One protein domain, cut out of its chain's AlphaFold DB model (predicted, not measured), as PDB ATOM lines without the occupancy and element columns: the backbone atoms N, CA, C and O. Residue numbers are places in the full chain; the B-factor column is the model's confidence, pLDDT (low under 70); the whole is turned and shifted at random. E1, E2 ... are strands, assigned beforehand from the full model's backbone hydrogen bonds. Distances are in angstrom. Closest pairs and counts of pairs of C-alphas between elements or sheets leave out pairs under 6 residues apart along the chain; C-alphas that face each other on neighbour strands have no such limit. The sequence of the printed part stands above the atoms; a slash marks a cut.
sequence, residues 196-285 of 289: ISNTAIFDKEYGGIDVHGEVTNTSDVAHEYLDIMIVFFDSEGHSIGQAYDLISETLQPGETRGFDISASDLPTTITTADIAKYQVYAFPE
ATOM      1  N   ILE A 196      21.053  19.312  -1.671       97.69
ATOM      2  CA  ILE A 196      21.293  19.177  -0.234       97.69
ATOM      3  C   ILE A 196      19.946  19.106   0.484       97.69
ATOM      4  O   ILE A 196      19.066  19.934   0.237       97.69
ATOM      5  N   SER A 197      19.808  18.167   1.414       97.81
ATOM      6  CA  SER A 197      18.607  17.979   2.226       97.81
ATOM      7  C   SER A 197      18.947  17.633   3.678       97.81
ATOM      8  O   SER A 197      20.095  17.351   4.020       97.81
ATOM      9  N   ASN A 198      17.928  17.675   4.543       97.19
ATOM     10  CA  ASN A 198      17.980  17.175   5.922       97.19
ATOM     11  C   ASN A 198      19.146  17.726   6.765       97.19
ATOM     12  O   ASN A 198      19.729  17.006   7.574       97.19
ATOM     13  N   THR A 199      19.475  19.009   6.587       97.25
ATOM     14  CA  THR A 199      20.612  19.628   7.268       97.25
ATOM     15  C   THR A 199      20.306  20.005   8.714       97.25
ATOM     16  O   THR A 199      19.222  20.505   9.029       97.25
ATOM     17  N   ALA A 200      21.290  19.826   9.590       96.50
ATOM     18  CA  ALA A 200      21.244  20.244  10.986       96.50
ATOM     19  C   ALA A 200      22.636  20.664  11.475       96.50
ATOM     20  O   ALA A 200      23.643  20.175  10.969       96.50
ATOM     21  N   ILE A 201      22.673  21.562  12.460       96.25
ATOM     22  CA  ILE A 201      23.903  22.026  13.109       96.25
ATOM     23  C   ILE A 201      23.863  21.696  14.601       96.25
ATOM     24  O   ILE A 201      22.791  21.739  15.211       96.25
ATOM     25  N   PHE A 202      25.022  21.385  15.177       95.44
ATOM     26  CA  PHE A 202      25.159  20.966  16.569       95.44
ATOM     27  C   PHE A 202      26.372  21.629  17.218       95.44
ATOM     28  O   PHE A 202      27.444  21.671  16.620       95.44
ATOM     29  N   ASP A 203      26.215  22.105  18.453       94.50
ATOM     30  CA  ASP A 203      27.353  22.518  19.277       94.50
ATOM     31  C   ASP A 203      28.132  21.292  19.757       94.50
ATOM     32  O   ASP A 203      27.546  20.302  20.211       94.50
ATOM     33  N   LYS A 204      29.461  21.374  19.706       90.12
ATOM     34  CA  LYS A 204      30.352  20.327  20.215       90.12
ATOM     35  C   LYS A 204      30.672  20.561  21.687       90.12
ATOM     36  O   LYS A 204      30.829  21.696  22.132       90.12
ATOM     37  N   GLU A 205      30.861  19.473  22.436       85.81
ATOM     38  CA  GLU A 205      31.166  19.518  23.879       85.81
ATOM     39  C   GLU A 205      32.412  20.361  24.205       85.81
ATOM     40  O   GLU A 205      32.428  21.079  25.203       85.81
ATOM     41  N   TYR A 206      33.433  20.314  23.343       80.31
ATOM     42  CA  TYR A 206      34.706  21.027  23.516       80.31
ATOM     43  C   TYR A 206      34.827  22.278  22.629       80.31
ATOM     44  O   TYR A 206      35.934  22.739  22.356       80.31
ATOM     45  N   GLY A 207      33.692  22.829  22.188       82.88
ATOM     46  CA  GLY A 207      33.636  23.980  21.291       82.88
ATOM     47  C   GLY A 207      33.737  23.608  19.811       82.88
ATOM     48  O   GLY A 207      34.215  22.533  19.435       82.88
ATOM     49  N   GLY A 208      33.261  24.522  18.966       86.50
ATOM     50  CA  GLY A 208      33.067  24.283  17.539       86.50
ATOM     51  C   GLY A 208      31.695  23.687  17.223       86.50
ATOM     52  O   GLY A 208      30.869  23.448  18.107       86.50
ATOM     53  N   ILE A 209      31.453  23.478  15.931       93.31
ATOM     54  CA  ILE A 209      30.134  23.144  15.386       93.31
ATOM     55  C   ILE A 209      30.273  21.963  14.432       93.31
ATOM     56  O   ILE A 209      31.173  21.964  13.594       93.31
ATOM     57  N   ASP A 210      29.378  20.987  14.544       94.12
ATOM     58  CA  ASP A 210      29.208  19.929  13.547       94.12
ATOM     59  C   ASP A 210      27.985  20.232  12.675       94.12
ATOM     60  O   ASP A 210      26.964  20.740  13.153       94.12
ATOM     61  N   VAL A 211      28.095  19.939  11.381       95.44
ATOM     62  CA  VAL A 211      27.019  20.108  10.404       95.44
ATOM     63  C   VAL A 211      26.754  18.790   9.716       95.44
ATOM     64  O   VAL A 211      27.608  18.259   9.013       95.44
ATOM     65  N   HIS A 212      25.542  18.282   9.888       96.44
ATOM     66  CA  HIS A 212      25.105  17.043   9.261       96.44
ATOM     67  C   HIS A 212      24.131  17.357   8.134       96.44
ATOM     68  O   HIS A 212      23.404  18.354   8.190       96.44
ATOM     69  N   GLY A 213      24.056  16.476   7.147       97.25
ATOM     70  CA  GLY A 213      23.030  16.543   6.118       97.25
ATOM     71  C   GLY A 213      23.101  15.379   5.150       97.25
ATOM     72  O   GLY A 213      23.837  14.414   5.350       97.25
ATOM     73  N   GLU A 214      22.318  15.484   4.088       97.88
ATOM     74  CA  GLU A 214      22.313  14.537   2.986       97.88
ATOM     75  C   GLU A 214      22.582  15.260   1.673       97.88
ATOM     76  O   GLU A 214      22.131  16.387   1.456       97.88
ATOM     77  N   VAL A 215      23.308  14.589   0.787       97.88
ATOM     78  CA  VAL A 215      23.530  15.019  -0.586       97.88
ATOM     79  C   VAL A 215      22.964  13.989  -1.549       97.88
ATOM     80  O   VAL A 215      23.212  12.791  -1.409       97.88
ATOM     81  N   THR A 216      22.200  14.454  -2.535       98.00
ATOM     82  CA  THR A 216      21.607  13.618  -3.582       98.00
ATOM     83  C   THR A 216      22.141  14.022  -4.949       98.00
ATOM     84  O   THR A 216      22.062  15.188  -5.352       98.00
ATOM     85  N   ASN A 217      22.661  13.047  -5.696       97.94
ATOM     86  CA  ASN A 217      23.034  13.252  -7.089       97.94
ATOM     87  C   ASN A 217      21.787  13.241  -7.978       97.94
ATOM     88  O   ASN A 217      21.356  12.207  -8.476       97.94
ATOM     89  N   THR A 218      21.216  14.418  -8.202       96.75
ATOM     90  CA  THR A 218      20.051  14.621  -9.075       96.75
ATOM     91  C   THR A 218      20.410  14.711 -10.558       96.75
ATOM     92  O   THR A 218      19.527  14.888 -11.398       96.75
ATOM     93  N   SER A 219      21.696  14.599 -10.898       96.06
ATOM     94  CA  SER A 219      22.165  14.621 -12.279       96.06
ATOM     95  C   SER A 219      22.156  13.227 -12.916       96.06
ATOM     96  O   SER A 219      21.933  12.212 -12.260       96.06
ATOM     97  N   ASP A 220      22.412  13.187 -14.220       96.44
ATOM     98  CA  ASP A 220      22.467  11.989 -15.055       96.44
ATOM     99  C   ASP A 220      23.872  11.369 -15.170       96.44
ATOM    100  O   ASP A 220      24.057  10.389 -15.891       96.44
ATOM    101  N   VAL A 221      24.859  11.912 -14.454       96.62
ATOM    102  CA  VAL A 221      26.253  11.447 -14.464       96.62
ATOM    103  C   VAL A 221      26.728  11.111 -13.052       96.62
ATOM    104  O   VAL A 221      26.272  11.709 -12.079       96.62
ATOM    105  N   ALA A 222      27.636  10.145 -12.928       96.88
ATOM    106  CA  ALA A 222      28.304   9.866 -11.661       96.88
ATOM    107  C   ALA A 222      29.327  10.970 -11.347       96.88
ATOM    108  O   ALA A 222      30.020  11.429 -12.256       96.88
ATOM    109  N   HIS A 223      29.435  11.361 -10.076       95.38
ATOM    110  CA  HIS A 223      30.409  12.357  -9.613       95.38
ATOM    111  C   HIS A 223      31.389  11.730  -8.630       95.38
ATOM    112  O   HIS A 223      30.981  10.976  -7.750       95.38
ATOM    113  N   GLU A 224      32.667  12.062  -8.775       92.50
ATOM    114  CA  GLU A 224      33.748  11.718  -7.846       92.50
ATOM    115  C   GLU A 224      34.303  13.013  -7.250       92.50
ATOM    116  O   GLU A 224      34.192  14.059  -7.890       92.50
ATOM    117  N   TYR A 225      34.909  12.942  -6.060       90.31
ATOM    118  CA  TYR A 225      35.508  14.101  -5.383       90.31
ATOM    119  C   TYR A 225      34.526  15.278  -5.259       90.31
ATOM    120  O   TYR A 225      34.715  16.351  -5.834       90.31
ATOM    121  N   LEU A 226      33.434  15.040  -4.537       93.94
ATOM    122  CA  LEU A 226      32.384  16.027  -4.341       93.94
ATOM    123  C   LEU A 226      32.737  16.962  -3.182       93.94
ATOM    124  O   LEU A 226      32.845  16.524  -2.037       93.94
ATOM    125  N   ASP A 227      32.847  18.249  -3.482       94.75
ATOM    126  CA  ASP A 227      33.015  19.296  -2.487       94.75
ATOM    127  C   ASP A 227      31.678  19.590  -1.809       94.75
ATOM    128  O   ASP A 227      30.694  19.926  -2.481       94.75
ATOM    129  N   ILE A 228      31.660  19.527  -0.477       95.25
ATOM    130  CA  ILE A 228      30.595  20.091   0.350       95.25
ATOM    131  C   ILE A 228      31.144  21.337   1.041       95.25
ATOM    132  O   ILE A 228      32.084  21.263   1.830       95.25
ATOM    133  N   MET A 229      30.558  22.494   0.747       93.56
ATOM    134  CA  MET A 229      30.919  23.769   1.365       93.56
ATOM    135  C   MET A 229      29.758  24.324   2.167       93.56
ATOM    136  O   MET A 229      28.632  24.352   1.672       93.56
ATOM    137  N   ILE A 230      30.042  24.851   3.351       94.12
ATOM    138  CA  ILE A 230      29.072  25.546   4.190       94.12
ATOM    139  C   ILE A 230      29.576  26.955   4.470       94.12
ATOM    140  O   ILE A 230      30.728  27.125   4.853       94.12
ATOM    141  N   VAL A 231      28.706  27.952   4.334       92.00
ATOM    142  CA  VAL A 231      28.959  29.332   4.776       92.00
ATOM    143  C   VAL A 231      27.956  29.687   5.867       92.00
ATOM    144  O   VAL A 231      26.752  29.494   5.680       92.00
ATOM    145  N   PHE A 232      28.446  30.189   6.998       93.25
ATOM    146  CA  PHE A 232      27.652  30.569   8.166       93.25
ATOM    147  C   PHE A 232      27.487  32.082   8.238       93.25
ATOM    148  O   PHE A 232      28.452  32.816   8.037       93.25
ATOM    149  N   PHE A 233      26.286  32.543   8.577       92.69
ATOM    150  CA  PHE A 233      25.938  33.956   8.650       92.69
ATOM    151  C   PHE A 233      25.335  34.306  10.009       92.69
ATOM    152  O   PHE A 233      24.502  33.560  10.537       92.69
ATOM    153  N   ASP A 234      25.720  35.466  10.533       93.50
ATOM    154  CA  ASP A 234      25.080  36.071  11.698       93.50
ATOM    155  C   ASP A 234      23.696  36.656  11.355       93.50
ATOM    156  O   ASP A 234      23.218  36.611  10.215       93.50
ATOM    157  N   SER A 235      23.023  37.217  12.362       96.06
ATOM    158  CA  SER A 235      21.706  37.847  12.209       96.06
ATOM    159  C   SER A 235      21.704  39.125  11.366       96.06
ATOM    160  O   SER A 235      20.635  39.550  10.927       96.06
ATOM    161  N   GLU A 236      22.863  39.751  11.164       92.50
ATOM    162  CA  GLU A 236      23.023  40.930  10.307       92.50
ATOM    163  C   GLU A 236      23.278  40.534   8.843       92.50
ATOM    164  O   GLU A 236      23.164  41.365   7.943       92.50
ATOM    165  N   GLY A 237      23.534  39.247   8.593       88.50
ATOM    166  CA  GLY A 237      23.818  38.696   7.276       88.50
ATOM    167  C   GLY A 237      25.300  38.721   6.914       88.50
ATOM    168  O   GLY A 237      25.629  38.458   5.758       88.50
ATOM    169  N   HIS A 238      26.197  39.005   7.861       87.12
ATOM    170  CA  HIS A 238      27.633  38.900   7.626       87.12
ATOM    171  C   HIS A 238      28.088  37.451   7.772       87.12
ATOM    172  O   HIS A 238      27.644  36.727   8.665       87.12
ATOM    173  N   SER A 239      28.998  37.023   6.897       87.62
ATOM    174  CA  SER A 239      29.632  35.715   7.050       87.62
ATOM    175  C   SER A 239      30.505  35.696   8.307       87.62
ATOM    176  O   SER A 239      31.388  36.542   8.463       87.62
ATOM    177  N   ILE A 240      30.266  34.714   9.175       88.31
ATOM    178  CA  ILE A 240      31.021  34.474  10.417       88.31
ATOM    179  C   ILE A 240      31.942  33.255  10.323       88.31
ATOM    180  O   ILE A 240      32.683  32.957  11.266       88.31
ATOM    181  N   GLY A 241      31.942  32.580   9.172       86.12
ATOM    182  CA  GLY A 241      32.929  31.584   8.786       86.12
ATOM    183  C   GLY A 241      32.369  30.517   7.851       86.12
ATOM    184  O   GLY A 241      31.272  30.652   7.308       86.12
ATOM    185  N   GLN A 242      33.137  29.449   7.671       88.62
ATOM    186  CA  GLN A 242      32.816  28.376   6.736       88.62
ATOM    187  C   GLN A 242      33.268  27.013   7.261       88.62
ATOM    188  O   GLN A 242      34.077  26.934   8.186       88.62
ATOM    189  N   ALA A 243      32.780  25.958   6.622       90.00
ATOM    190  CA  ALA A 243      33.268  24.600   6.800       90.00
ATOM    191  C   ALA A 243      33.283  23.875   5.454       90.00
ATOM    192  O   ALA A 243      32.505  24.197   4.557       90.00
ATOM    193  N   TYR A 244      34.179  22.906   5.324       89.75
ATOM    194  CA  TYR A 244      34.416  22.184   4.085       89.75
ATOM    195  C   TYR A 244      34.617  20.704   4.369       89.75
ATOM    196  O   TYR A 244      35.296  20.353   5.333       89.75
ATOM    197  N   ASP A 245      34.097  19.867   3.480       90.88
ATOM    198  CA  ASP A 245      34.450  18.457   3.398       90.88
ATOM    199  C   ASP A 245      34.497  17.982   1.940       90.88
ATOM    200  O   ASP A 245      33.941  18.616   1.037       90.88
ATOM    201  N   LEU A 246      35.178  16.860   1.721       91.88
ATOM    202  CA  LEU A 246      35.331  16.210   0.429       91.88
ATOM    203  C   LEU A 246      34.820  14.774   0.505       91.88
ATOM    204  O   LEU A 246      35.463  13.909   1.103       91.88
ATOM    205  N   ILE A 247      33.733  14.483  -0.205       92.38
ATOM    206  CA  ILE A 247      33.280  13.103  -0.396       92.38
ATOM    207  C   ILE A 247      34.092  12.500  -1.542       92.38
ATOM    208  O   ILE A 247      33.905  12.830  -2.715       92.38
ATOM    209  N   SER A 248      35.031  11.626  -1.188       91.75
ATOM    210  CA  SER A 248      35.961  11.012  -2.142       91.75
ATOM    211  C   SER A 248      35.337   9.877  -2.957       91.75
ATOM    212  O   SER A 248      35.789   9.575  -4.060       91.75
ATOM    213  N   GLU A 249      34.292   9.245  -2.431       92.00
ATOM    214  CA  GLU A 249      33.623   8.120  -3.060       92.00
ATOM    215  C   GLU A 249      32.667   8.578  -4.158       92.00
ATOM    216  O   GLU A 249      31.884   9.513  -3.981       92.00
ATOM    217  N   THR A 250      32.637   7.832  -5.262       95.38
ATOM    218  CA  THR A 250      31.702   8.071  -6.359       95.38
ATOM    219  C   THR A 250      30.250   8.073  -5.863       95.38
ATOM    220  O   THR A 250      29.833   7.171  -5.127       95.38
ATOM    221  N   LEU A 251      29.472   9.069  -6.283       96.94
ATOM    222  CA  LEU A 251      28.034   9.169  -6.041       96.94
ATOM    223  C   LEU A 251      27.290   8.968  -7.366       96.94
ATOM    224  O   LEU A 251      27.404   9.782  -8.289       96.94
ATOM    225  N   GLN A 252      26.560   7.860  -7.491       98.00
ATOM    226  CA  GLN A 252      25.862   7.492  -8.727       98.00
ATOM    227  C   GLN A 252      24.610   8.358  -8.959       98.00
ATOM    228  O   GLN A 252      24.068   8.907  -8.000       98.00
ATOM    229  N   PRO A 253      24.107   8.480 -10.204       98.38
ATOM    230  CA  PRO A 253      22.825   9.133 -10.477       98.38
ATOM    231  C   PRO A 253      21.690   8.595  -9.593       98.38
ATOM    232  O   PRO A 253      21.465   7.387  -9.520       98.38
ATOM    233  N   GLY A 254      20.965   9.498  -8.936       98.00
ATOM    234  CA  GLY A 254      19.866   9.192  -8.016       98.00
ATOM    235  C   GLY A 254      20.289   8.677  -6.636       98.00
ATOM    236  O   GLY A 254      19.420   8.406  -5.811       98.00
ATOM    237  N   GLU A 255      21.588   8.525  -6.370       98.25
ATOM    238  CA  GLU A 255      22.089   8.104  -5.063       98.25
ATOM    239  C   GLU A 255      22.062   9.266  -4.061       98.25
ATOM    240  O   GLU A 255      22.412  10.403  -4.394       98.25
ATOM    241  N   THR A 256      21.682   8.950  -2.822       97.94
ATOM    242  CA  THR A 256      21.730   9.853  -1.668       97.94
ATOM    243  C   THR A 256      22.753   9.341  -0.663       97.94
ATOM    244  O   THR A 256      22.788   8.144  -0.364       97.94
ATOM    245  N   ARG A 257      23.562  10.243  -0.105       96.38
ATOM    246  CA  ARG A 257      24.562   9.929   0.920       96.38
ATOM    247  C   ARG A 257      24.546  10.973   2.030       96.38
ATOM    248  O   ARG A 257      24.376  12.157   1.760       96.38
ATOM    249  N   GLY A 258      24.720  10.525   3.270       96.00
ATOM    250  CA  GLY A 258      24.901  11.422   4.409       96.00
ATOM    251  C   GLY A 258      26.306  12.024   4.437       96.00
ATOM    252  O   GLY A 258      27.258  11.376   4.005       96.00
ATOM    253  N   PHE A 259      26.428  13.234   4.969       95.12
ATOM    254  CA  PHE A 259      27.703  13.880   5.273       95.12
ATOM    255  C   PHE A 259      27.689  14.456   6.692       95.12
ATOM    256  O   PHE A 259      26.625  14.768   7.237       95.12
ATOM    257  N   ASP A 260      28.881  14.601   7.264       94.38
ATOM    258  CA  ASP A 260      29.130  15.200   8.574       94.38
ATOM    259  C   ASP A 260      30.412  16.037   8.484       94.38
ATOM    260  O   ASP A 260      31.469  15.521   8.121       94.38
ATOM    261  N   ILE A 261      30.298  17.335   8.763       93.38
ATOM    262  CA  ILE A 261      31.377  18.310   8.619       93.38
ATOM    263  C   ILE A 261      31.628  18.989   9.956       93.38
ATOM    264  O   ILE A 261      30.782  19.727  10.461       93.38
ATOM    265  N   SER A 262      32.849  18.836  10.464       90.75
ATOM    266  CA  SER A 262      33.328  19.602  11.611       90.75
ATOM    267  C   SER A 262      33.818  20.976  11.155       90.75
ATOM    268  O   SER A 262      34.827  21.092  10.462       90.75
ATOM    269  N   ALA A 263      33.163  22.039  11.613       88.44
ATOM    270  CA  ALA A 263      33.574  23.426  11.410       88.44
ATOM    271  C   ALA A 263      34.699  23.833  12.383       88.44
ATOM    272  O   ALA A 263      34.608  24.845  13.075       88.44
ATOM    273  N   SER A 264      35.764  23.027  12.469       78.69
ATOM    274  CA  SER A 264      36.856  23.208  13.444       78.69
ATOM    275  C   SER A 264      37.671  24.484  13.242       78.69
ATOM    276  O   SER A 264      38.377  24.904  14.151       78.69
ATOM    277  N   ASP A 265      37.576  25.093  12.062       79.44
ATOM    278  CA  ASP A 265      38.259  26.347  11.747       79.44
ATOM    279  C   ASP A 265      37.499  27.580  12.271       79.44
ATOM    280  O   ASP A 265      38.003  28.705  12.201       79.44
ATOM    281  N   LEU A 266      36.273  27.407  12.781       84.75
ATOM    282  CA  LEU A 266      35.597  28.462  13.527       84.75
ATOM    283  C   LEU A 266      36.242  28.606  14.915       84.75
ATOM    284  O   LEU A 266      36.568  27.597  15.541       84.75
ATOM    285  N   PRO A 267      36.370  29.838  15.442       83.56
ATOM    286  CA  PRO A 267      36.695  30.053  16.842       83.56
ATOM    287  C   PRO A 267      35.794  29.209  17.736       83.56
ATOM    288  O   PRO A 267      34.579  29.189  17.543       83.56
ATOM    289  N   THR A 268      36.368  28.574  18.755       84.56
ATOM    290  CA  THR A 268      35.621  27.726  19.700       84.56
ATOM    291  C   THR A 268      34.565  28.498  20.494       84.56
ATOM    292  O   THR A 268      33.678  27.891  21.087       84.56
ATOM    293  N   THR A 269      34.638  29.833  20.488       85.12
ATOM    294  CA  THR A 269      33.640  30.733  21.074       85.12
ATOM    295  C   THR A 269      32.385  30.906  20.220       85.12
ATOM    296  O   THR A 269      31.404  31.430  20.735       85.12
ATOM    297  N   ILE A 270      32.413  30.530  18.936       89.75
ATOM    298  CA  ILE A 270      31.242  30.566  18.056       89.75
ATOM    299  C   ILE A 270      30.414  29.302  18.279       89.75
ATOM    300  O   ILE A 270      30.934  28.186  18.227       89.75
ATOM    301  N   THR A 271      29.119  29.499  18.494       93.94
ATOM    302  CA  THR A 271      28.135  28.446  18.761       93.94
ATOM    303  C   THR A 271      27.005  28.478  17.738       93.94
ATOM    304  O   THR A 271      26.857  29.427  16.964       93.94
ATOM    305  N   THR A 272      26.150  27.458  17.746       95.38
ATOM    306  CA  THR A 272      24.947  27.417  16.904       95.38
ATOM    307  C   THR A 272      24.006  28.597  17.157       95.38
ATOM    308  O   THR A 272      23.287  29.002  16.246       95.38
ATOM    309  N   ALA A 273      24.038  29.199  18.354       95.88
ATOM    310  CA  ALA A 273      23.239  30.375  18.693       95.88
ATOM    311  C   ALA A 273      23.679  31.650  17.949       95.88
ATOM    312  O   ALA A 273      22.866  32.560  17.777       95.88
ATOM    313  N   ASP A 274      24.931  31.707  17.492       95.00
ATOM    314  CA  ASP A 274      25.475  32.832  16.723       95.00
ATOM    315  C   ASP A 274      25.140  32.724  15.221       95.00
ATOM    316  O   ASP A 274      25.262  33.698  14.477       95.00
ATOM    317  N   ILE A 275      24.687  31.549  14.763       95.75
ATOM    318  CA  ILE A 275      24.345  31.279  13.364       95.75
ATOM    319  C   ILE A 275      22.855  31.535  13.141       95.75
ATOM    320  O   ILE A 275      21.997  30.718  13.474       95.75
ATOM    321  N   ALA A 276      22.532  32.644  12.480       97.12
ATOM    322  CA  ALA A 276      21.158  32.929  12.071       97.12
ATOM    323  C   ALA A 276      20.768  32.187  10.785       97.12
ATOM    324  O   ALA A 276      19.597  31.864  10.568       97.12
ATOM    325  N   LYS A 277      21.743  31.938   9.904       95.75
ATOM    326  CA  LYS A 277      21.545  31.265   8.620       95.75
ATOM    327  C   LYS A 277      22.828  30.569   8.190       95.75
ATOM    328  O   LYS A 277      23.920  31.066   8.432       95.75
ATOM    329  N   TYR A 278      22.697  29.464   7.466       94.88
ATOM    330  CA  TYR A 278      23.806  28.867   6.730       94.88
ATOM    331  C   TYR A 278      23.388  28.503   5.302       94.88
ATOM    332  O   TYR A 278      22.201  28.352   5.001       94.88
ATOM    333  N   GLN A 279      24.366  28.418   4.404       93.31
ATOM    334  CA  GLN A 279      24.196  27.964   3.023       93.31
ATOM    335  C   GLN A 279      25.116  26.779   2.776       93.31
ATOM    336  O   GLN A 279      26.295  26.867   3.100       93.31
ATOM    337  N   VAL A 280      24.583  25.706   2.193       95.00
ATOM    338  CA  VAL A 280      25.342  24.493   1.874       95.00
ATOM    339  C   VAL A 280      25.368  24.292   0.364       95.00
ATOM    340  O   VAL A 280      24.333  24.384  -0.299       95.00
ATOM    341  N   TYR A 281      26.546  24.006  -0.174       95.25
ATOM    342  CA  TYR A 281      26.774  23.737  -1.586       95.25
ATOM    343  C   TYR A 281      27.400  22.360  -1.750       95.25
ATOM    344  O   TYR A 281      28.429  22.097  -1.144       95.25
ATOM    345  N   ALA A 282      26.827  21.540  -2.632       96.56
ATOM    346  CA  ALA A 282      27.481  20.353  -3.168       96.56
ATOM    347  C   ALA A 282      27.806  20.550  -4.651       96.56
ATOM    348  O   ALA A 282      26.929  20.943  -5.432       96.56
ATOM    349  N   PHE A 283      29.055  20.312  -5.044       95.50
ATOM    350  CA  PHE A 283      29.494  20.331  -6.442       95.50
ATOM    351  C   PHE A 283      30.707  19.439  -6.668       95.50
ATOM    352  O   PHE A 283      31.523  19.288  -5.765       95.50
ATOM    353  N   PRO A 284      30.851  18.865  -7.872       93.56
ATOM    354  CA  PRO A 284      32.106  18.247  -8.266       93.56
ATOM    355  C   PRO A 284      33.178  19.317  -8.476       93.56
ATOM    356  O   PRO A 284      32.875  20.440  -8.893       93.56
ATOM    357  N   GLU A 285      34.436  18.945  -8.266       89.75
ATOM    358  CA  GLU A 285      35.545  19.755  -8.754       89.75
ATOM    359  C   GLU A 285      35.628  19.663 -10.290       89.75
ATOM    360  O   GLU A 285      35.567  18.588 -10.891       89.75
TER     361      GLU A 285
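What this domain is: This is residues 196 to 285 of the 289 residues of an uncharacterized protein of Lachnospiraceae bacterium NSJ-29 (UniProt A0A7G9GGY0). Two small sheets of three strands each lie face to face as a sandwich, E1, E2 and E5 in one and E4, E3 and E6 in the other, with the strands of the two sheets crossed at 51 degrees. Loops stretch past both ends of this body, and the outline is elongated, spanning 41 by 26 by 21 A. The printed part has 90 residues, with no named helix and six named strands in the order E1 to E6, and the class is all strand. Both sheets are antiparallel, in the orders E1 - E2 - E5 and E4 - E3 - E6. The whole is compact, with a radius of gyration of the C-alphas of 13.8 A.

How they stand to each other: E1, residues 196 to 203, and E2, residues 209 to 216, form a hairpin, antiparallel at 169 degrees, with N 200 and O 212 within hydrogen-bond range at 2.9 A. E5, residues 256 to 262, is the antiparallel neighbour of E2 at 163 degrees, with N 211 and O 261 2.8 A apart. In the other sheet, E3, residues 226 to 233, and E4, residues 239 to 247, form a hairpin at 164 degrees, with N 230 and O 243 2.8 A apart. E6, residues 277 to 284, is antiparallel to E3 at 164 degrees, with N 229 and O 281 2.9 A apart. Between the sheets, the closest C-alphas of E4 and E5 are those of Asp 245 and Ile 261, 6.1 A apart. The closest C-alphas of E1 and E6 are those of Ile 196 and Ala 282, 6.9 A apart. E2 and E4 are near each other, as are E3 and E5, while E1 is apart from E3 and from E4. Both sheets are twisted, their C-alphas lying up to 4.3 A off the best plane in E1 E2 E5 and up to 4.0 A in E4 E3 E6.

Where its parts are: E1 begins at C-alpha 196, (21.293, 19.177, -0.234), and measures 20.7 A from first to last C-alpha. E2 measures 22.9 A, E3 23.1 A, E4 24.1 A and E5 20.1 A. E4 begins at C-alpha 239, (29.632, 35.715, 7.050). E6 measures 23.8 A and ends at C-alpha 284, (32.106, 18.247, -8.266).

The domain as a whole: The two C-alphas farthest apart are those of Asp 220 and Thr 269, at 42.2 A. The link from E5 to E6, residues 263 to 276, is long. The printed part has no cut. Its mean pLDDT is 93.0, and no printed residue is under 70.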